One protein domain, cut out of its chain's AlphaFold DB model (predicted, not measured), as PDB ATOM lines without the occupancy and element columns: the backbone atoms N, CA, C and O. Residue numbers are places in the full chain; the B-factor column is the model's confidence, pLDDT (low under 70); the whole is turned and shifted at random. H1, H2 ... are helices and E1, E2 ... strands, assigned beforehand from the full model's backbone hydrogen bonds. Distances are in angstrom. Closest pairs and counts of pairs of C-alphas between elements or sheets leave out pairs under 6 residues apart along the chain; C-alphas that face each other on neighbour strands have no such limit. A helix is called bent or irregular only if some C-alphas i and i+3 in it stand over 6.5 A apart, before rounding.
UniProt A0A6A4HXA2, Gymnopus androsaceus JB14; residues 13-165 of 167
ATOM      1  N   ASN A  13      -6.724  56.539  11.796       98.69
ATOM      2  CA  ASN A  13      -5.514  57.363  11.695       98.69
ATOM      3  C   ASN A  13      -4.426  56.713  10.829       98.69
ATOM      4  O   ASN A  13      -3.596  57.418  10.263       98.69
ATOM      5  N   SER A  14      -4.399  55.380  10.751       98.69
ATOM      6  CA  SER A  14      -3.342  54.633  10.063       98.69
ATOM      7  C   SER A  14      -3.885  53.340   9.476       98.69
ATOM      8  O   SER A  14      -4.713  52.675  10.099       98.69
ATOM      9  N   VAL A  15      -3.363  52.961   8.309       98.62
ATOM     10  CA  VAL A  15      -3.643  51.688   7.636       98.62
ATOM     11  C   VAL A  15      -2.364  51.113   7.028       98.62
ATOM     12  O   VAL A  15      -1.477  51.872   6.639       98.62
ATOM     13  N   ALA A  16      -2.264  49.790   6.928       98.56
ATOM     14  CA  ALA A  16      -1.166  49.112   6.239       98.56
ATOM     15  C   ALA A  16      -1.634  47.790   5.617       98.56
ATOM     16  O   ALA A  16      -2.485  47.104   6.180       98.56
ATOM     17  N   PHE A  17      -1.051  47.418   4.479       98.19
ATOM     18  CA  PHE A  17      -1.206  46.079   3.907       98.19
ATOM     19  C   PHE A  17      -0.220  45.098   4.544       98.19
ATOM     20  O   PHE A  17       0.896  45.476   4.914       98.19
ATOM     21  N   SER A  18      -0.615  43.828   4.638       97.38
ATOM     22  CA  SER A  18       0.332  42.731   4.823       97.38
ATOM     23  C   SER A  18       1.207  42.575   3.576       97.38
ATOM     24  O   SER A  18       0.834  42.993   2.479       97.38
ATOM     25  N   HIS A  19       2.394  41.985   3.728       95.69
ATOM     26  CA  HIS A  19       3.358  41.887   2.628       95.69
ATOM     27  C   HIS A  19       2.845  41.059   1.436       95.69
ATOM     28  O   HIS A  19       3.121  41.389   0.287       95.69
ATOM     29  N   ASP A  20       2.062  40.018   1.713       94.81
ATOM     30  CA  ASP A  20       1.380  39.183   0.717       94.81
ATOM     31  C   ASP A  20       0.132  39.853   0.104       94.81
ATOM     32  O   ASP A  20      -0.488  39.291  -0.795       94.81
ATOM     33  N   GLY A  21      -0.250  41.041   0.586       95.75
ATOM     34  CA  GLY A  21      -1.400  41.807   0.110       95.75
ATOM     35  C   GLY A  21      -2.763  41.213   0.468       95.75
ATOM     36  O   GLY A  21      -3.779  41.752   0.038       95.75
ATOM     37  N   THR A  22      -2.815  40.127   1.245       95.31
ATOM     38  CA  THR A  22      -4.069  39.422   1.562       95.31
ATOM     39  C   THR A  22      -4.858  40.091   2.682       95.31
ATOM     40  O   THR A  22      -6.071  39.898   2.786       95.31
ATOM     41  N   ARG A  23      -4.194  40.899   3.516       96.75
ATOM     42  CA  ARG A  23      -4.777  41.526   4.702       96.75
ATOM     43  C   ARG A  23      -4.476  43.015   4.771       96.75
ATOM     44  O   ARG A  23      -3.435  43.490   4.319       96.75
ATOM     45  N   ILE A  24      -5.378  43.741   5.417       98.00
ATOM     46  CA  ILE A  24      -5.210  45.144   5.800       98.00
ATOM     47  C   ILE A  24      -5.288  45.226   7.321       98.00
ATOM     48  O   ILE A  24      -6.104  44.551   7.941       98.00
ATOM     49  N   VAL A  25      -4.465  46.070   7.932       98.50
ATOM     50  CA  VAL A  25      -4.589  46.460   9.339       98.50
ATOM     51  C   VAL A  25      -4.913  47.943   9.432       98.50
ATOM     52  O   VAL A  25      -4.361  48.740   8.675       98.50
ATOM     53  N   SER A  26      -5.788  48.322  10.359       98.75
ATOM     54  CA  SER A  26      -6.151  49.714  10.636       98.75
ATOM     55  C   SER A  26      -6.092  50.030  12.127       98.75
ATOM     56  O   SER A  26      -6.427  49.185  12.954       98.75
ATOM     57  N   GLY A  27      -5.677  51.252  12.471       98.75
ATOM     58  CA  GLY A  27      -5.702  51.793  13.835       98.75
ATOM     59  C   GLY A  27      -6.534  53.073  13.910       98.75
ATOM     60  O   GLY A  27      -6.459  53.914  13.007       98.75
ATOM     61  N   SER A  28      -7.329  53.225  14.971       98.81
ATOM     62  CA  SER A  28      -8.335  54.290  15.083       98.81
ATOM     63  C   SER A  28      -8.320  55.038  16.422       98.81
ATOM     64  O   SER A  28      -7.783  54.588  17.439       98.81
ATOM     65  N   GLN A  29      -8.954  56.212  16.420       98.62
ATOM     66  CA  GLN A  29      -9.307  56.963  17.621       98.62
ATOM     67  C   GLN A  29     -10.319  56.251  18.527       98.62
ATOM     68  O   GLN A  29     -10.481  56.660  19.674       98.62
ATOM     69  N   ASP A  30     -10.968  55.188  18.053       98.31
ATOM     70  CA  ASP A  30     -11.804  54.317  18.888       98.31
ATOM     71  C   ASP A  30     -10.980  53.387  19.799       98.31
ATOM     72  O   ASP A  30     -11.547  52.569  20.520       98.31
ATOM     73  N   LYS A  31      -9.647  53.561  19.805       97.44
ATOM     74  CA  LYS A  31      -8.668  52.837  20.631       97.44
ATOM     75  C   LYS A  31      -8.470  51.381  20.213       97.44
ATOM     76  O   LYS A  31      -7.863  50.599  20.945       97.44
ATOM     77  N   THR A  32      -8.959  51.005  19.036       97.44
ATOM     78  CA  THR A  32      -8.859  49.638  18.534       97.44
ATOM     79  C   THR A  32      -7.947  49.515  17.324       97.44
ATOM     80  O   THR A  32      -7.712  50.471  16.575       97.44
ATOM     81  N   VAL A  33      -7.447  48.294  17.126       98.25
ATOM     82  CA  VAL A  33      -6.815  47.858  15.879       98.25
ATOM     83  C   VAL A  33      -7.696  46.786  15.236       98.25
ATOM     84  O   VAL A  33      -8.187  45.894  15.923       98.25
ATOM     85  N   ARG A  34      -7.922  46.860  13.923       97.75
ATOM     86  CA  ARG A  34      -8.733  45.885  13.172       97.75
ATOM     87  C   ARG A  34      -7.930  45.273  12.038       97.75
ATOM     88  O   ARG A  34      -7.061  45.934  11.473       97.75
ATOM     89  N   ILE A  35      -8.230  44.016  11.731       97.31
ATOM     90  CA  ILE A  35      -7.664  43.272  10.605       97.31
ATOM     91  C   ILE A  35      -8.796  43.024   9.615       97.31
ATOM     92  O   ILE A  35      -9.901  42.671  10.020       97.31
ATOM     93  N   TRP A  36      -8.519  43.199   8.333       97.19
ATOM     94  CA  TRP A  36      -9.484  43.043   7.255       97.19
ATOM     95  C   TRP A  36      -8.926  42.119   6.191       97.19
ATOM     96  O   TRP A  36      -7.728  42.152   5.900       97.19
ATOM     97  N   ASP A  37      -9.807  41.346   5.582       95.44
ATOM     98  CA  ASP A  37      -9.513  40.612   4.367       95.44
ATOM     99  C   ASP A  37      -9.503  41.603   3.195       95.44
ATOM    100  O   ASP A  37     -10.479  42.315   2.950       95.44
ATOM    101  N   ALA A  38      -8.380  41.682   2.481       94.88
ATOM    102  CA  ALA A  38      -8.188  42.671   1.422       94.88
ATOM    103  C   ALA A  38      -9.043  42.403   0.171       94.88
ATOM    104  O   ALA A  38      -9.221  43.302  -0.650       94.88
ATOM    105  N   THR A  39      -9.553  41.179   0.012       93.44
ATOM    106  CA  THR A  39     -10.321  40.754  -1.167       93.44
ATOM    107  C   THR A  39     -11.810  41.001  -0.969       93.44
ATOM    108  O   THR A  39     -12.492  41.498  -1.863       93.44
ATOM    109  N   THR A  40     -12.318  40.639   0.205       93.56
ATOM    110  CA  THR A  40     -13.742  40.684   0.553       93.56
ATOM    111  C   THR A  40     -14.123  41.952   1.306       93.56
ATOM    112  O   THR A  40     -15.296  42.312   1.330       93.56
ATOM    113  N   GLY A  41     -13.158  42.618   1.946       93.88
ATOM    114  CA  GLY A  41     -13.415  43.719   2.869       93.88
ATOM    115  C   GLY A  41     -14.041  43.284   4.200       93.88
ATOM    116  O   GLY A  41     -14.414  44.128   5.013       93.88
ATOM    117  N   ALA A  42     -14.165  41.980   4.452       93.50
ATOM    118  CA  ALA A  42     -14.671  41.483   5.721       93.50
ATOM    119  C   ALA A  42     -13.653  41.740   6.839       93.50
ATOM    120  O   ALA A  42     -12.444  41.569   6.653       93.50
ATOM    121  N   GLN A  43     -14.136  42.117   8.024       94.56
ATOM    122  CA  GLN A  43     -13.285  42.105   9.206       94.56
ATOM    123  C   GLN A  43     -12.896  40.663   9.528       94.56
ATOM    124  O   GLN A  43     -13.742  39.770   9.550       94.56
ATOM    125  N   MET A  44     -11.616  40.449   9.805       92.38
ATOM    126  CA  MET A  44     -11.098  39.158  10.223       92.38
ATOM    127  C   MET A  44     -11.040  39.074  11.751       92.38
ATOM    128  O   MET A  44     -10.441  39.931  12.406       92.38
ATOM    129  N   GLY A  45     -11.620  38.005  12.297       85.19
ATOM    130  CA  GLY A  45     -11.773  37.775  13.734       85.19
ATOM    131  C   GLY A  45     -13.046  38.403  14.302       85.19
ATOM    132  O   GLY A  45     -13.518  39.438  13.825       85.19
ATOM    133  N   ASP A  46     -13.577  37.782  15.353       81.62
ATOM    134  CA  ASP A  46     -14.871  38.152  15.942       81.62
ATOM    135  C   ASP A  46     -14.865  39.557  16.554       81.62
ATOM    136  O   ASP A  46     -15.885  40.255  16.585       81.62
ATOM    137  N   HIS A  47     -13.701  40.002  17.033       87.12
ATOM    138  CA  HIS A  47     -13.542  41.251  17.763       87.12
ATOM    139  C   HIS A  47     -12.300  42.027  17.314       87.12
ATOM    140  O   HIS A  47     -11.298  41.429  16.910       87.12
ATOM    141  N   PRO A  48     -12.332  43.369  17.412       93.44
ATOM    142  CA  PRO A  48     -11.137  44.168  17.210       93.44
ATOM    143  C   PRO A  48     -10.074  43.845  18.271       93.44
ATOM    144  O   PRO A  48     -10.378  43.431  19.390       93.44
ATOM    145  N   LEU A  49      -8.811  44.112  17.950       94.19
ATOM    146  CA  LEU A  49      -7.709  44.048  18.902       94.19
ATOM    147  C   LEU A  49      -7.835  45.212  19.893       94.19
ATOM    148  O   LEU A  49      -7.599  46.377  19.554       94.19
ATOM    149  N   GLN A  50      -8.237  44.876  21.117       92.56
ATOM    150  CA  GLN A  50      -8.444  45.818  22.214       92.56
ATOM    151  C   GLN A  50      -7.308  45.763  23.236       92.56
ATOM    152  O   GLN A  50      -6.715  44.715  23.495       92.56
ATOM    153  N   GLY A  51      -7.045  46.902  23.873       92.25
ATOM    154  CA  GLY A  51      -6.074  47.009  24.961       92.25
ATOM    155  C   GLY A  51      -5.445  48.389  25.086       92.25
ATOM    156  O   GLY A  51      -4.958  48.716  26.160       92.25
ATOM    157  N   HIS A  52      -5.468  49.193  24.023       95.75
ATOM    158  CA  HIS A  52      -5.087  50.595  24.123       95.75
ATOM    159  C   HIS A  52      -6.134  51.395  24.906       95.75
ATOM    160  O   HIS A  52      -7.338  51.186  24.743       95.75
ATOM    161  N   ASP A  53      -5.666  52.319  25.743       94.25
ATOM    162  CA  ASP A  53      -6.518  53.185  26.574       94.25
ATOM    163  C   ASP A  53      -6.733  54.573  25.941       94.25
ATOM    164  O   ASP A  53      -7.568  55.356  26.409       94.25
ATOM    165  N   ASP A  54      -6.059  54.847  24.823       96.56
ATOM    166  CA  ASP A  54      -6.186  56.065  24.022       96.56
ATOM    167  C   ASP A  54      -6.025  55.766  22.513       96.56
ATOM    168  O   ASP A  54      -5.928  54.611  22.093       96.56
ATOM    169  N   ARG A  55      -6.084  56.809  21.683       98.25
ATOM    170  CA  ARG A  55      -6.096  56.753  20.215       98.25
ATOM    171  C   ARG A  55      -4.889  56.001  19.656       98.25
ATOM    172  O   ARG A  55      -3.745  56.327  19.969       98.25
ATOM    173  N   VAL A  56      -5.143  55.092  18.715       98.81
ATOM    174  CA  VAL A  56      -4.085  54.425  17.947       98.81
ATOM    175  C   VAL A  56      -3.674  55.314  16.777       98.81
ATOM    176  O   VAL A  56      -4.508  55.684  15.949       98.81
ATOM    177  N   HIS A  57      -2.391  55.654  16.697       98.75
ATOM    178  CA  HIS A  57      -1.848  56.562  15.684       98.75
ATOM    179  C   HIS A  57      -1.117  55.857  14.550       98.75
ATOM    180  O   HIS A  57      -1.057  56.397  13.452       98.75
ATOM    181  N   SER A  58      -0.562  54.673  14.800       98.62
ATOM    182  CA  SER A  58       0.233  53.945  13.813       98.62
ATOM    183  C   SER A  58      -0.024  52.455  13.922       98.62
ATOM    184  O   SER A  58      -0.155  51.933  15.030       98.62
ATOM    185  N   VAL A  59      -0.035  51.777  12.777       98.81
ATOM    186  CA  VAL A  59      -0.071  50.314  12.671       98.81
ATOM    187  C   VAL A  59       0.881  49.833  11.580       98.81
ATOM    188  O   VAL A  59       1.069  50.522  10.579       98.81
ATOM    189  N   ALA A  60       1.471  48.655  11.757       98.69
ATOM    190  CA  ALA A  60       2.264  47.986  10.727       98.69
ATOM    191  C   ALA A  60       2.230  46.463  10.905       98.69
ATOM    192  O   ALA A  60       2.148  45.969  12.031       98.69
ATOM    193  N   PHE A  61       2.342  45.728   9.800       98.38
ATOM    194  CA  PHE A  61       2.612  44.293   9.827       98.38
ATOM    195  C   PHE A  61       4.112  44.019   9.962       98.38
ATOM    196  O   PHE A  61       4.946  44.769   9.449       98.38
ATOM    197  N   SER A  62       4.460  42.905  10.605       97.06
ATOM    198  CA  SER A  62       5.769  42.285  10.415       97.06
ATOM    199  C   SER A  62       5.927  41.801   8.973       97.06
ATOM    200  O   SER A  62       4.950  41.569   8.262       97.06
ATOM    201  N   HIS A  63       7.173  41.627   8.534       94.00
ATOM    202  CA  HIS A  63       7.470  41.232   7.156       94.00
ATOM    203  C   HIS A  63       6.843  39.882   6.760       94.00
ATOM    204  O   HIS A  63       6.339  39.739   5.654       94.00
ATOM    205  N   ASP A  64       6.822  38.921   7.684       92.81
ATOM    206  CA  ASP A  64       6.184  37.607   7.523       92.81
ATOM    207  C   ASP A  64       4.653  37.635   7.720       92.81
ATOM    208  O   ASP A  64       3.990  36.610   7.593       92.81
ATOM    209  N   GLY A  65       4.079  38.791   8.070       92.56
ATOM    210  CA  GLY A  65       2.653  38.964   8.332       92.56
ATOM    211  C   GLY A  65       2.134  38.254   9.586       92.56
ATOM    212  O   GLY A  65       0.922  38.229   9.796       92.56
ATOM    213  N   THR A  66       2.990  37.666  10.423       92.38
ATOM    214  CA  THR A  66       2.547  36.928  11.622       92.38
ATOM    215  C   THR A  66       2.238  37.846  12.800       92.38
ATOM    216  O   THR A  66       1.549  37.448  13.737       92.38
ATOM    217  N   ARG A  67       2.710  39.097  12.763       96.00
ATOM    218  CA  ARG A  67       2.549  40.065  13.848       96.00
ATOM    219  C   ARG A  67       2.082  41.408  13.336       96.00
ATOM    220  O   ARG A  67       2.368  41.811  12.209       96.00
ATOM    221  N   ILE A  68       1.431  42.134  14.229       98.19
ATOM    222  CA  ILE A  68       1.089  43.541  14.049       98.19
ATOM    223  C   ILE A  68       1.746  44.330  15.172       98.19
ATOM    224  O   ILE A  68       1.741  43.892  16.320       98.19
ATOM    225  N   VAL A  69       2.281  45.506  14.861       98.50
ATOM    226  CA  VAL A  69       2.650  46.510  15.861       98.50
ATOM    227  C   VAL A  69       1.702  47.697  15.764       98.50
ATOM    228  O   VAL A  69       1.360  48.128  14.662       98.50
ATOM    229  N   SER A  70       1.289  48.231  16.908       98.69
ATOM    230  CA  SER A  70       0.542  49.483  17.003       98.69
ATOM    231  C   SER A  70       1.179  50.434  18.003       98.69
ATOM    232  O   SER A  70       1.709  49.991  19.019       98.69
ATOM    233  N   GLY A  71       1.123  51.733  17.710       98.56
ATOM    234  CA  GLY A  71       1.547  52.810  18.607       98.56
ATOM    235  C   GLY A  71       0.371  53.722  18.945       98.56
ATOM    236  O   GLY A  71      -0.405  54.084  18.053       98.56
ATOM    237  N   SER A  72       0.234  54.080  20.219       98.31
ATOM    238  CA  SER A  72      -0.925  54.798  20.754       98.31
ATOM    239  C   SER A  72      -0.527  56.031  21.560       98.31
ATOM    240  O   SER A  72       0.597  56.146  22.047       98.31
ATOM    241  N   HIS A  73      -1.476  56.955  21.700       97.69
ATOM    242  CA  HIS A  73      -1.377  58.117  22.582       97.69
ATOM    243  C   HIS A  73      -1.371  57.737  24.080       97.69
ATOM    244  O   HIS A  73      -1.111  58.577  24.930       97.69
ATOM    245  N   ASP A  74      -1.610  56.467  24.423       95.75
ATOM    246  CA  ASP A  74      -1.548  55.959  25.803       95.75
ATOM    247  C   ASP A  74      -0.124  55.662  26.322       95.75
ATOM    248  O   ASP A  74       0.038  54.972  27.334       95.75
ATOM    249  N   ASP A  75       0.899  56.173  25.635       96.00
ATOM    250  CA  ASP A  75       2.325  55.927  25.883       96.00
ATOM    251  C   ASP A  75       2.753  54.453  25.749       96.00
ATOM    252  O   ASP A  75       3.775  54.036  26.313       96.00
ATOM    253  N   THR A  76       1.982  53.636  25.023       96.88
ATOM    254  CA  THR A  76       2.335  52.240  24.752       96.88
ATOM    255  C   THR A  76       2.413  51.934  23.262       96.88
ATOM    256  O   THR A  76       1.618  52.404  22.442       96.88
ATOM    257  N   SER A  77       3.357  51.055  22.929       97.94
ATOM    258  CA  SER A  77       3.302  50.276  21.695       97.94
ATOM    259  C   SER A  77       2.965  48.831  22.028       97.94
ATOM    260  O   SER A  77       3.493  48.266  22.989       97.94
ATOM    261  N   ARG A  78       2.094  48.210  21.239       97.56
ATOM    262  CA  ARG A  78       1.648  46.830  21.450       97.56
ATOM    263  C   ARG A  78       1.998  45.975  20.246       97.56
ATOM    264  O   ARG A  78       1.842  46.411  19.109       97.56
ATOM    265  N   ILE A  79       2.478  44.763  20.512       97.44
ATOM    266  CA  ILE A  79       2.670  43.731  19.493       97.44
ATOM    267  C   ILE A  79       1.552  42.712  19.655       97.44
ATOM    268  O   ILE A  79       1.300  42.225  20.762       97.44
ATOM    269  N   TRP A  80       0.900  42.398  18.548       95.31
ATOM    270  CA  TRP A  80      -0.249  41.511  18.480       95.31
ATOM    271  C   TRP A  80       0.065  40.298  17.629       95.31
ATOM    272  O   TRP A  80       0.819  40.397  16.656       95.31
ATOM    273  N   ASP A  81      -0.558  39.183  17.981       92.31
ATOM    274  CA  ASP A  81      -0.650  38.043  17.083       92.31
ATOM    275  C   ASP A  81      -1.627  38.368  15.945       92.31
ATOM    276  O   ASP A  81      -2.777  38.759  16.188       92.31
ATOM    277  N   ALA A  82      -1.156  38.245  14.704       90.69
ATOM    278  CA  ALA A  82      -1.962  38.463  13.510       90.69
ATOM    279  C   ALA A  82      -2.713  37.201  13.056       90.69
ATOM    280  O   ALA A  82      -3.498  37.290  12.106       90.69
ATOM    281  N   ALA A  83      -2.484  36.048  13.696       84.19
ATOM    282  CA  ALA A  83      -3.325  34.872  13.536       84.19
ATOM    283  C   ALA A  83      -4.768  35.232  13.891       84.19
ATOM    284  O   ALA A  83      -5.037  36.015  14.801       84.19
ATOM    285  N   ILE A  84      -5.708  34.727  13.109       71.75
ATOM    286  CA  ILE A  84      -7.128  34.958  13.338       71.75
ATOM    287  C   ILE A  84      -7.654  33.702  14.003       71.75
ATOM    288  O   ILE A  84      -7.380  32.608  13.508       71.75
ATOM    289  N   ASP A  85      -8.410  33.879  15.083       62.25
ATOM    290  CA  ASP A  85      -9.213  32.815  15.673       62.25
ATOM    291  C   ASP A  85     -10.301  32.456  14.654       62.25
ATOM    292  O   ASP A  85     -11.403  33.001  14.649       62.25
ATOM    293  N   LEU A  86      -9.945  31.631  13.671       51.97
ATOM    294  CA  LEU A  86     -10.921  31.018  12.789       51.97
ATOM    295  C   LEU A  86     -11.731  30.036  13.640       51.97
ATOM    296  O   LEU A  86     -11.146  29.388  14.511       51.97
ATOM    297  N   PRO A  87     -13.042  29.877  13.393       44.44
ATOM    298  CA  PRO A  87     -13.810  28.830  14.047       44.44
ATOM    299  C   PRO A  87     -13.118  27.492  13.775       44.44
ATOM    300  O   PRO A  87     -13.036  27.027  12.635       44.44
ATOM    301  N   ILE A  88     -12.536  26.929  14.831       46.62
ATOM    302  CA  ILE A  88     -11.752  25.703  14.783       46.62
ATOM    303  C   ILE A  88     -12.722  24.600  14.360       46.62
ATOM    304  O   ILE A  88     -13.663  24.298  15.089       46.62
ATOM    305  N   ASN A  89     -12.523  23.998  13.183       41.41
ATOM    306  CA  ASN A  89     -13.276  22.808  12.795       41.41
ATOM    307  C   ASN A  89     -12.742  21.619  13.616       41.41
ATOM    308  O   ASN A  89     -11.760  20.964  13.268       41.41
ATOM    309  N   ASN A  90     -13.372  21.454  14.769       46.38
ATOM    310  CA  ASN A  90     -13.296  20.467  15.840       46.38
ATOM    311  C   ASN A  90     -12.893  19.034  15.431       46.38
ATOM    312  O   ASN A  90     -13.693  18.103  15.504       46.38
ATOM    313  N   THR A  91     -11.623  18.824  15.075       44.38
ATOM    314  CA  THR A  91     -11.067  17.472  14.859       44.38
ATOM    315  C   THR A  91      -9.708  17.206  15.520       44.38
ATOM    316  O   THR A  91      -9.145  16.138  15.298       44.38
ATOM    317  N   LEU A  92      -9.177  18.097  16.373       49.31
ATOM    318  CA  LEU A  92      -7.865  17.873  17.016       49.31
ATOM    319  C   LEU A  92      -7.698  18.554  18.394       49.31
ATOM    320  O   LEU A  92      -6.605  18.997  18.742       49.31
ATOM    321  N   THR A  93      -8.772  18.654  19.184       46.09
ATOM    322  CA  THR A  93      -8.891  19.729  20.186       46.09
ATOM    323  C   THR A  93      -9.123  19.292  21.637       46.09
ATOM    324  O   THR A  93      -9.862  19.963  22.327       46.09
ATOM    325  N   ASP A  94      -8.467  18.257  22.166       45.03
ATOM    326  CA  ASP A  94      -8.585  17.989  23.622       45.03
ATOM    327  C   ASP A  94      -7.414  18.580  24.436       45.03
ATOM    328  O   ASP A  94      -7.575  18.979  25.587       45.03
ATOM    329  N   HIS A  95      -6.220  18.711  23.841       41.94
ATOM    330  CA  HIS A  95      -5.045  19.280  24.527       41.94
ATOM    331  C   HIS A  95      -4.773  20.759  24.204       41.94
ATOM    332  O   HIS A  95      -4.134  21.446  25.002       41.94
ATOM    333  N   ILE A  96      -5.260  21.260  23.062       43.84
ATOM    334  CA  ILE A  96      -5.112  22.671  22.656       43.84
ATOM    335  C   ILE A  96      -6.195  23.546  23.309       43.84
ATOM    336  O   ILE A  96      -5.874  24.632  23.790       43.84
ATOM    337  N   GLU A  97      -7.426  23.036  23.461       48.88
ATOM    338  CA  GLU A  97      -8.531  23.730  24.151       48.88
ATOM    339  C   GLU A  97      -8.133  24.184  25.561       48.88
ATOM    340  O   GLU A  97      -8.430  25.305  25.974       48.88
ATOM    341  N   PHE A  98      -7.386  23.347  26.287       38.16
ATOM    342  CA  PHE A  98      -6.979  23.651  27.654       38.16
ATOM    343  C   PHE A  98      -5.941  24.781  27.735       38.16
ATOM    344  O   PHE A  98      -5.958  25.546  28.691       38.16
ATOM    345  N   LEU A  99      -5.042  24.952  26.761       39.12
ATOM    346  CA  LEU A  99      -4.054  26.046  26.793       39.12
ATOM    347  C   LEU A  99      -4.620  27.374  26.264       39.12
ATOM    348  O   LEU A  99      -4.201  28.439  26.724       39.12
ATOM    349  N   GLU A 100      -5.584  27.323  25.345       50.56
ATOM    350  CA  GLU A 100      -6.223  28.512  24.765       50.56
ATOM    351  C   GLU A 100      -7.345  29.075  25.652       50.56
ATOM    352  O   GLU A 100      -7.447  30.295  25.804       50.56
ATOM    353  N   ALA A 101      -8.120  28.226  26.341       48.53
ATOM    354  CA  ALA A 101      -9.218  28.672  27.209       48.53
ATOM    355  C   ALA A 101      -8.760  29.580  28.367       48.53
ATOM    356  O   ALA A 101      -9.454  30.532  28.718       48.53
ATOM    357  N   HIS A 102      -7.566  29.344  28.925       50.91
ATOM    358  CA  HIS A 102      -7.002  30.165  30.009       50.91
ATOM    359  C   HIS A 102      -6.444  31.511  29.530       50.91
ATOM    360  O   HIS A 102      -6.189  32.405  30.342       50.91
ATOM    361  N   ASN A 103      -6.234  31.660  28.222       62.53
ATOM    362  CA  ASN A 103      -5.758  32.897  27.623       62.53
ATOM    363  C   ASN A 103      -6.873  33.690  26.961       62.53
ATOM    364  O   ASN A 103      -6.632  34.853  26.678       62.53
ATOM    365  N   ASN A 104      -8.064  33.126  26.761       75.00
ATOM    366  CA  ASN A 104      -9.182  33.821  26.142       75.00
ATOM    367  C   ASN A 104     -10.114  34.406  27.212       75.00
ATOM    368  O   ASN A 104     -11.047  33.762  27.676       75.00
ATOM    369  N   TRP A 105      -9.830  35.630  27.645       84.06
ATOM    370  CA  TRP A 105     -10.639  36.383  28.602       84.06
ATOM    371  C   TRP A 105     -10.888  37.796  28.086       84.06
ATOM    372  O   TRP A 105     -10.077  38.364  27.354       84.06
ATOM    373  N   ASN A 106     -11.996  38.398  28.502       85.94
ATOM    374  CA  ASN A 106     -12.298  39.787  28.179       85.94
ATOM    375  C   ASN A 106     -12.174  40.663  29.425       85.94
ATOM    376  O   ASN A 106     -12.419  40.198  30.531       85.94
ATOM    377  N   LEU A 107     -11.789  41.926  29.250       88.38
ATOM    378  CA  LEU A 107     -11.845  42.937  30.304       88.38
ATOM    379  C   LEU A 107     -12.878  43.976  29.895       88.38
ATOM    380  O   LEU A 107     -12.679  44.695  28.909       88.38
ATOM    381  N   SER A 108     -13.953  44.027  30.672       87.38
ATOM    382  CA  SER A 108     -15.060  44.958  30.509       87.38
ATOM    383  C   SER A 108     -14.634  46.404  30.784       87.38
ATOM    384  O   SER A 108     -13.605  46.683  31.408       87.38
ATOM    385  N   SER A 109     -15.450  47.357  30.331       84.00
ATOM    386  CA  SER A 109     -15.198  48.793  30.512       84.00
ATOM    387  C   SER A 109     -15.161  49.222  31.987       84.00
ATOM    388  O   SER A 109     -14.383  50.104  32.360       84.00
ATOM    389  N   ASP A 110     -15.943  48.573  32.849       88.81
ATOM    390  CA  ASP A 110     -15.950  48.790  34.300       88.81
ATOM    391  C   ASP A 110     -14.791  48.076  35.027       88.81
ATOM    392  O   ASP A 110     -14.459  48.437  36.162       88.81
ATOM    393  N   GLY A 111     -14.069  47.186  34.337       90.25
ATOM    394  CA  GLY A 111     -12.787  46.626  34.763       90.25
ATOM    395  C   GLY A 111     -12.806  45.186  35.234       90.25
ATOM    396  O   GLY A 111     -11.816  44.749  35.813       90.25
ATOM    397  N   TRP A 112     -13.889  44.452  35.026       92.00
ATOM    398  CA  TRP A 112     -13.955  43.042  35.372       92.00
ATOM    399  C   TRP A 112     -13.380  42.176  34.261       92.00
ATOM    400  O   TRP A 112     -13.696  42.352  33.085       92.00
ATOM    401  N   ILE A 113     -12.543  41.217  34.645       89.25
ATOM    402  CA  ILE A 113     -12.161  40.119  33.768       89.25
ATOM    403  C   ILE A 113     -13.276  39.078  33.786       89.25
ATOM    404  O   ILE A 113     -13.647  38.590  34.854       89.25
ATOM    405  N   THR A 114     -13.775  38.719  32.607       85.25
ATOM    406  CA  THR A 114     -14.763  37.656  32.399       85.25
ATOM    407  C   THR A 114     -14.184  36.578  31.495       85.25
ATOM    408  O   THR A 114     -13.459  36.880  30.541       85.25
ATOM    409  N   LEU A 115     -14.538  35.324  31.760       81.38
ATOM    410  CA  LEU A 115     -14.214  34.204  30.877       81.38
ATOM    411  C   LEU A 115     -15.414  33.897  29.971       81.38
ATOM    412  O   LEU A 115     -16.547  34.140  30.386       81.38
ATOM    413  N   PRO A 116     -15.208  33.320  28.773       73.12
ATOM    414  CA  PRO A 116     -16.288  32.967  27.849       73.12
ATOM    415  C   PRO A 116     -17.423  32.169  28.507       73.12
ATOM    416  O   PRO A 116     -18.595  32.431  28.260       73.12
ATOM    417  N   ASN A 117     -17.071  31.261  29.423       72.44
ATOM    418  CA  ASN A 117     -18.020  30.394  30.129       72.44
ATOM    419  C   ASN A 117     -18.443  30.934  31.511       72.44
ATOM    420  O   ASN A 117     -19.195  30.275  32.224       72.44
ATOM    421  N   CYS A 118     -17.953  32.110  31.916       70.00
ATOM    422  CA  CYS A 118     -18.277  32.739  33.194       70.00
ATOM    423  C   CYS A 118     -18.505  34.247  32.985       70.00
ATOM    424  O   CYS A 118     -17.555  35.034  33.058       70.00
ATOM    425  N   PRO A 119     -19.759  34.667  32.720       70.19
ATOM    426  CA  PRO A 119     -20.080  36.072  32.469       70.19
ATOM    427  C   PRO A 119     -20.015  36.929  33.741       70.19
ATOM    428  O   PRO A 119     -20.069  38.154  33.665       70.19
ATOM    429  N   TYR A 120     -19.904  36.300  34.913       77.12
ATOM    430  CA  TYR A 120     -19.669  36.997  36.167       77.12
ATOM    431  C   TYR A 120     -18.193  37.383  36.260       77.12
ATOM    432  O   TYR A 120     -17.308  36.557  36.036       77.12
ATOM    433  N   GLY A 121     -17.931  38.652  36.578       79.81
ATOM    434  CA  GLY A 121     -16.577  39.160  36.762       79.81
ATOM    435  C   GLY A 121     -15.808  38.332  37.791       79.81
ATOM    436  O   GLY A 121     -16.276  38.132  38.908       79.81
ATOM    437  N   ILE A 122     -14.628  37.854  37.405       84.00
ATOM    438  CA  ILE A 122     -13.796  36.971  38.231       84.00
ATOM    439  C   ILE A 122     -12.794  37.800  39.030       84.00
ATOM    440  O   ILE A 122     -12.636  37.624  40.234       84.00
ATOM    441  N   ILE A 123     -12.120  38.732  38.354       87.50
ATOM    442  CA  ILE A 123     -11.115  39.613  38.949       87.50
ATOM    443  C   ILE A 123     -11.373  41.027  38.455       87.50
ATOM    444  O   ILE A 123     -11.454  41.262  37.249       87.50
ATOM    445  N   TRP A 124     -11.473  41.977  39.380       91.56
ATOM    446  CA  TRP A 124     -11.527  43.388  39.031       91.56
ATOM    447  C   TRP A 124     -10.115  43.958  38.888       91.56
ATOM    448  O   TRP A 124      -9.278  43.813  39.780       91.56
ATOM    449  N   ILE A 125      -9.862  44.638  37.773       92.19
ATOM    450  CA  ILE A 125      -8.598  45.301  37.473       92.19
ATOM    451  C   ILE A 125      -8.751  46.809  37.707       92.19
ATOM    452  O   ILE A 125      -9.533  47.476  37.009       92.19
ATOM    453  N   PRO A 126      -7.971  47.386  38.638       91.06
ATOM    454  CA  PRO A 126      -7.957  48.823  38.852       91.06
ATOM    455  C   PRO A 126      -7.576  49.607  37.587       91.06
ATOM    456  O   PRO A 126      -6.675  49.167  36.866       91.06
ATOM    457  N   PRO A 127      -8.209  50.769  37.307       89.12
ATOM    458  CA  PRO A 127      -7.973  51.555  36.092       89.12
ATOM    459  C   PRO A 127      -6.495  51.797  35.774       89.12
ATOM    460  O   PRO A 127      -6.083  51.652  34.628       89.12
ATOM    461  N   GLN A 128      -5.676  52.073  36.791       87.06
ATOM    462  CA  GLN A 128      -4.248  52.350  36.634       87.06
ATOM    463  C   GLN A 128      -3.432  51.183  36.053       87.06
ATOM    464  O   GLN A 128      -2.343  51.413  35.531       87.06
ATOM    465  N   PHE A 129      -3.943  49.951  36.123       88.00
ATOM    466  CA  PHE A 129      -3.264  48.763  35.601       88.00
ATOM    467  C   PHE A 129      -3.778  48.324  34.224       88.00
ATOM    468  O   PHE A 129      -3.100  47.557  33.546       88.00
ATOM    469  N   ARG A 130      -4.940  48.817  33.771       89.50
ATOM    470  CA  ARG A 130      -5.592  48.351  32.530       89.50
ATOM    471  C   ARG A 130      -4.751  48.657  31.291       89.50
ATOM    472  O   ARG A 130      -4.515  47.759  30.482       89.50
ATOM    473  N   LYS A 131      -4.187  49.867  31.221       89.19
ATOM    474  CA  LYS A 131      -3.307  50.294  30.120       89.19
ATOM    475  C   LYS A 131      -2.043  49.452  29.952       89.19
ATOM    476  O   LYS A 131      -1.475  49.426  28.869       89.19
ATOM    477  N   LEU A 132      -1.574  48.794  31.015       92.06
ATOM    478  CA  LEU A 132      -0.349  47.984  31.013       92.06
ATOM    479  C   LEU A 132      -0.651  46.483  31.018       92.06
ATOM    480  O   LEU A 132       0.272  45.669  31.045       92.06
ATOM    481  N   LEU A 133      -1.930  46.111  31.005       91.50
ATOM    482  CA  LEU A 133      -2.357  44.728  31.079       91.50
ATOM    483  C   LEU A 133      -2.169  44.032  29.725       91.50
ATOM    484  O   LEU A 133      -2.676  44.485  28.689       91.50
ATOM    485  N   TRP A 134      -1.459  42.904  29.750       89.81
ATOM    486  CA  TRP A 134      -1.413  41.955  28.637       89.81
ATOM    487  C   TRP A 134      -2.794  41.374  28.380       89.81
ATOM    488  O   TRP A 134      -3.392  40.856  29.309       89.81
ATOM    489  N   ARG A 135      -3.281  41.454  27.140       88.25
ATOM    490  CA  ARG A 135      -4.547  40.858  26.676       88.25
ATOM    491  C   ARG A 135      -4.290  39.522  25.949       88.25
ATOM    492  O   ARG A 135      -3.156  39.313  25.516       88.25
ATOM    493  N   PRO A 136      -5.316  38.670  25.739       81.38
ATOM    494  CA  PRO A 136      -5.226  37.366  25.053       81.38
ATOM    495  C   PRO A 136      -4.373  37.324  23.775       81.38
ATOM    496  O   PRO A 136      -3.669  36.354  23.527       81.38
ATOM    497  N   ARG A 137      -4.388  38.406  22.984       85.00
ATOM    498  CA  ARG A 137      -3.661  38.520  21.707       85.00
ATOM    499  C   ARG A 137      -2.437  39.435  21.757       85.00
ATOM    500  O   ARG A 137      -1.863  39.749  20.716       85.00
ATOM    501  N   ASN A 138      -2.031  39.896  22.943       89.62
ATOM    502  CA  ASN A 138      -0.798  40.664  23.097       89.62
ATOM    503  C   ASN A 138       0.409  39.745  23.247       89.62
ATOM    504  O   ASN A 138       0.548  39.022  24.226       89.62
ATOM    505  N   LEU A 139       1.342  39.884  22.311       90.75
ATOM    506  CA  LEU A 139       2.650  39.241  22.359       90.75
ATOM    507  C   LEU A 139       3.677  40.087  23.123       90.75
ATOM    508  O   LEU A 139       4.664  39.558  23.625       90.75
ATOM    509  N   CYS A 140       3.485  41.410  23.178       92.94
ATOM    510  CA  CYS A 140       4.387  42.334  23.867       92.94
ATOM    511  C   CYS A 140       3.715  43.693  24.120       92.94
ATOM    512  O   CYS A 140       2.878  44.130  23.328       92.94
ATOM    513  N   ILE A 141       4.121  44.368  25.198       95.44
ATOM    514  CA  ILE A 141       3.857  45.792  25.437       95.44
ATOM    515  C   ILE A 141       5.212  46.472  25.623       95.44
ATOM    516  O   ILE A 141       6.011  46.050  26.457       95.44
ATOM    517  N   ILE A 142       5.452  47.528  24.856       95.88
ATOM    518  CA  ILE A 142       6.595  48.422  25.010       95.88
ATOM    519  C   ILE A 142       6.068  49.678  25.693       95.88
ATOM    520  O   ILE A 142       5.237  50.395  25.138       95.88
ATOM    521  N   SER A 143       6.529  49.917  26.916       95.12
ATOM    522  CA  SER A 143       6.149  51.067  27.731       95.12
ATOM    523  C   SER A 143       7.264  51.396  28.718       95.12
ATOM    524  O   SER A 143       7.950  50.499  29.209       95.12
ATOM    525  N   GLN A 144       7.399  52.674  29.071       94.00
ATOM    526  CA  GLN A 144       8.294  53.120  30.144       94.00
ATOM    527  C   GLN A 144       7.857  52.647  31.544       94.00
ATOM    528  O   GLN A 144       8.662  52.643  32.469       94.00
ATOM    529  N   LEU A 145       6.590  52.247  31.707       90.00
ATOM    530  CA  LEU A 145       6.017  51.824  32.992       90.00
ATOM    531  C   LEU A 145       6.038  50.298  33.191       90.00
ATOM    532  O   LEU A 145       5.534  49.803  34.197       90.00
ATOM    533  N   GLY A 146       6.606  49.549  32.242       89.62
ATOM    534  CA  GLY A 146       6.582  48.087  32.237       89.62
ATOM    535  C   GLY A 146       5.247  47.517  31.752       89.62
ATOM    536  O   GLY A 146       4.555  48.125  30.936       89.62
ATOM    537  N   TYR A 147       4.898  46.323  32.226       89.38
ATOM    538  CA  TYR A 147       3.642  45.649  31.899       89.38
ATOM    539  C   TYR A 147       3.142  44.818  33.083       89.38
ATOM    540  O   TYR A 147       3.900  44.451  33.982       89.38
ATOM    541  N   THR A 148       1.855  44.492  33.070       89.00
ATOM    542  CA  THR A 148       1.228  43.564  34.011       89.00
ATOM    543  C   THR A 148       0.735  42.350  33.240       89.00
ATOM    544  O   THR A 148       0.003  42.477  32.260       89.00
ATOM    545  N   LYS A 149       1.134  41.159  33.684       86.00
ATOM    546  CA  LYS A 149       0.672  39.889  33.123       86.00
ATOM    547  C   LYS A 149      -0.119  39.147  34.190       86.00
ATOM    548  O   LYS A 149       0.426  38.845  35.248       86.00
ATOM    549  N   LEU A 150      -1.382  38.843  33.900       82.56
ATOM    550  CA  LEU A 150      -2.130  37.860  34.677       82.56
ATOM    551  C   LEU A 150      -1.821  36.453  34.162       82.56
ATOM    552  O   LEU A 150      -1.620  36.244  32.966       82.56
ATOM    553  N   SER A 151      -1.773  35.495  35.083       76.88
ATOM    554  CA  SER A 151      -1.622  34.076  34.782       76.88
ATOM    555  C   SER A 151      -2.760  33.318  35.443       76.88
ATOM    556  O   SER A 151      -2.878  33.339  36.666       76.88
ATOM    557  N   PHE A 152      -3.551  32.616  34.637       74.50
ATOM    558  CA  PHE A 152      -4.619  31.737  35.113       74.50
ATOM    559  C   PHE A 152      -4.171  30.276  35.246       74.50
ATOM    560  O   PHE A 152      -4.992  29.415  35.519       74.50
ATOM    561  N   LYS A 153      -2.868  29.988  35.094       70.88
ATOM    562  CA  LYS A 153      -2.321  28.619  35.096       70.88
ATOM    563  C   LYS A 153      -2.702  27.789  36.333       70.88
ATOM    564  O   LYS A 153      -2.868  26.585  36.214       70.88
ATOM    565  N   ASN A 154      -2.826  28.440  37.488       70.81
ATOM    566  CA  ASN A 154      -3.202  27.802  38.753       70.81
ATOM    567  C   ASN A 154      -4.577  28.296  39.238       70.81
ATOM    568  O   ASN A 154      -4.896  28.200  40.419       70.81
ATOM    569  N   CYS A 155      -5.355  28.937  38.364       68.19
ATOM    570  CA  CYS A 155      -6.656  29.460  38.739       68.19
ATOM    571  C   CYS A 155      -7.683  28.343  38.614       68.19
ATOM    572  O   CYS A 155      -7.869  27.777  37.541       68.19
ATOM    573  N   VAL A 156      -8.358  28.059  39.719       67.25
ATOM    574  CA  VAL A 156      -9.468  27.118  39.776       67.25
ATOM    575  C   VAL A 156     -10.753  27.940  39.883       67.25
ATOM    576  O   VAL A 156     -10.854  28.834  40.722       67.25
ATOM    577  N   TYR A 157     -11.726  27.686  39.011       67.50
ATOM    578  CA  TYR A 157     -12.993  28.422  38.965       67.50
ATOM    579  C   TYR A 157     -14.151  27.505  38.546       67.50
ATOM    580  O   TYR A 157     -13.950  26.452  37.946       67.50
ATOM    581  N   GLY A 158     -15.388  27.899  38.864       67.25
ATOM    582  CA  GLY A 158     -16.581  27.107  38.550       67.25
ATOM    583  C   GLY A 158     -16.746  25.890  39.465       67.25
ATOM    584  O   GLY A 158     -16.632  26.017  40.680       67.25
ATOM    585  N   ALA A 159     -17.051  24.721  38.891       64.94
ATOM    586  CA  ALA A 159     -17.296  23.487  39.645       64.94
ATOM    587  C   ALA A 159     -16.032  22.912  40.303       64.94
ATOM    588  O   ALA A 159     -16.142  22.215  41.304       64.94
ATOM    589  N   GLU A 160     -14.853  23.264  39.792       62.72
ATOM    590  CA  GLU A 160     -13.563  22.715  40.219       62.72
ATOM    591  C   GLU A 160     -13.038  23.326  41.527       62.72
ATOM    592  O   GLU A 160     -11.997  22.910  42.020       62.72
ATOM    593  N   TRP A 161     -13.740  24.303  42.120       65.31
ATOM    594  CA  TRP A 161     -13.293  25.081  43.292       65.31
ATOM    595  C   TRP A 161     -12.823  24.239  44.490       65.31
ATOM    596  O   TRP A 161     -12.039  24.720  45.305       65.31
ATOM    597  N   PHE A 162     -13.281  22.990  44.612       63.66
ATOM    598  CA  PHE A 162     -12.862  22.074  45.672       63.66
ATOM    599  C   PHE A 162     -11.368  21.710  45.588       63.66
ATOM    600  O   PHE A 162     -10.763  21.421  46.617       63.66
ATOM    601  N   HIS A 163     -10.743  21.825  44.412       66.38
ATOM    602  CA  HIS A 163      -9.296  21.670  44.246       66.38
ATOM    603  C   HIS A 163      -8.476  22.794  44.906       66.38
ATOM    604  O   HIS A 163      -7.281  22.621  45.112       66.38
ATOM    605  N   CYS A 164      -9.087  23.917  45.309       61.53
ATOM    606  CA  CYS A 164      -8.391  24.967  46.066       61.53
ATOM    607  C   CYS A 164      -8.061  24.588  47.519       61.53
ATOM    608  O   CYS A 164      -7.354  25.344  48.178       61.53
ATOM    609  N   ILE A 165      -8.622  23.499  48.054       62.81
ATOM    610  CA  ILE A 165      -8.494  23.138  49.477       62.81
ATOM    611  C   ILE A 165      -7.371  22.109  49.706       62.81
ATOM    612  O   ILE A 165      -6.949  21.913  50.842       62.81
TER     613      ILE A 165
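AT A GLANCE: This is residues 13 to 165 of the 167 residues of a protein of Gymnopus androsaceus JB14 (UniProt A0A6A4HXA2). Two small antiparallel sheets, E1 E2 E3 and E4 E5 E6 E9, stand partly face to face as a sandwich at one end of a flat body; beyond them lies a separate two-strand hairpin, E7 E8, with the short helix H3 at the far end. Residues 88 to 98, of which 96 to 98 belong to H1, stick out as a free loop. The printed part has 153 residues, with nine named strands and three named helices in the order E1 E2 E3 E4 E5 E6 H1 E7 E8 H2 E9 H3; the class is mixed, helices and strands, with under half of the residues in named elements. It is compact, with a radius of gyration of the C-alphas of 16.6 A, and spans 52 by 42 by 22 A.

HOW THE PARTS SIT: E1, residues 13 to 17, E2, residues 23 to 28, and E3, residues 33 to 37, form a meander, each strand the antiparallel neighbour of the one before. N 16 and O 25 are 2.9 A apart, and N 24 and O 36 are 2.9 A apart, both within hydrogen-bond range. E4, residues 56 to 61, E5, residues 67 to 72, and E6, residues 77 to 81, form a second meander, with N 60 and O 69 at 3.0 A and N 70 and O 78 at 2.9 A. E9, residues 138 to 142, is antiparallel to E6, with N 79 and O 140 at 2.9 A. This sheet is twisted, its C-alphas lying up to 4.2 A off its best plane. The two sheets make a sandwich, two sheets face to face, their facing parts 9.2 A centre to centre; the closest C-alphas of E1 and E4 are those of Ser 14 and Ser 58, 5.2 A apart. E7, residues 112 to 115, and E8, residues 118 to 124, form a hairpin, with N 113 and O 123 at 2.8 A, apart from the strands of both other sheets. H1, residues 96 to 101, H2, residues 127 to 130, and H3, residues 158 to 165, touch no helix and are not on either larger sheet. Each O i to N i+4 pair of H1 is within hydrogen-bond range, H2 is too short for one, and H3 has 0 of 4, but 3 of 5 O i to N i+3 pairs.

IN THESE COORDINATES: E1 begins at C-alpha 13, (-5.514, 57.363, 11.695). E2 is 16.8 A long and E5 16.6 A. H3, 14.2 A long, is irregular, with C-alphas 159 and 162 7.6 A apart, and ends at C-alpha 165, (-8.494, 23.138, 49.477).

THE WHOLE: The C-alphas farthest apart, those of Thr 39 and Ile 165, are 53.7 A apart. The printed part has no cut. The links E3 to E4, E6 to H1 and E9 to H3 are long. The pLDDT is under 70 at residues 85 to 103 and 155 to 165.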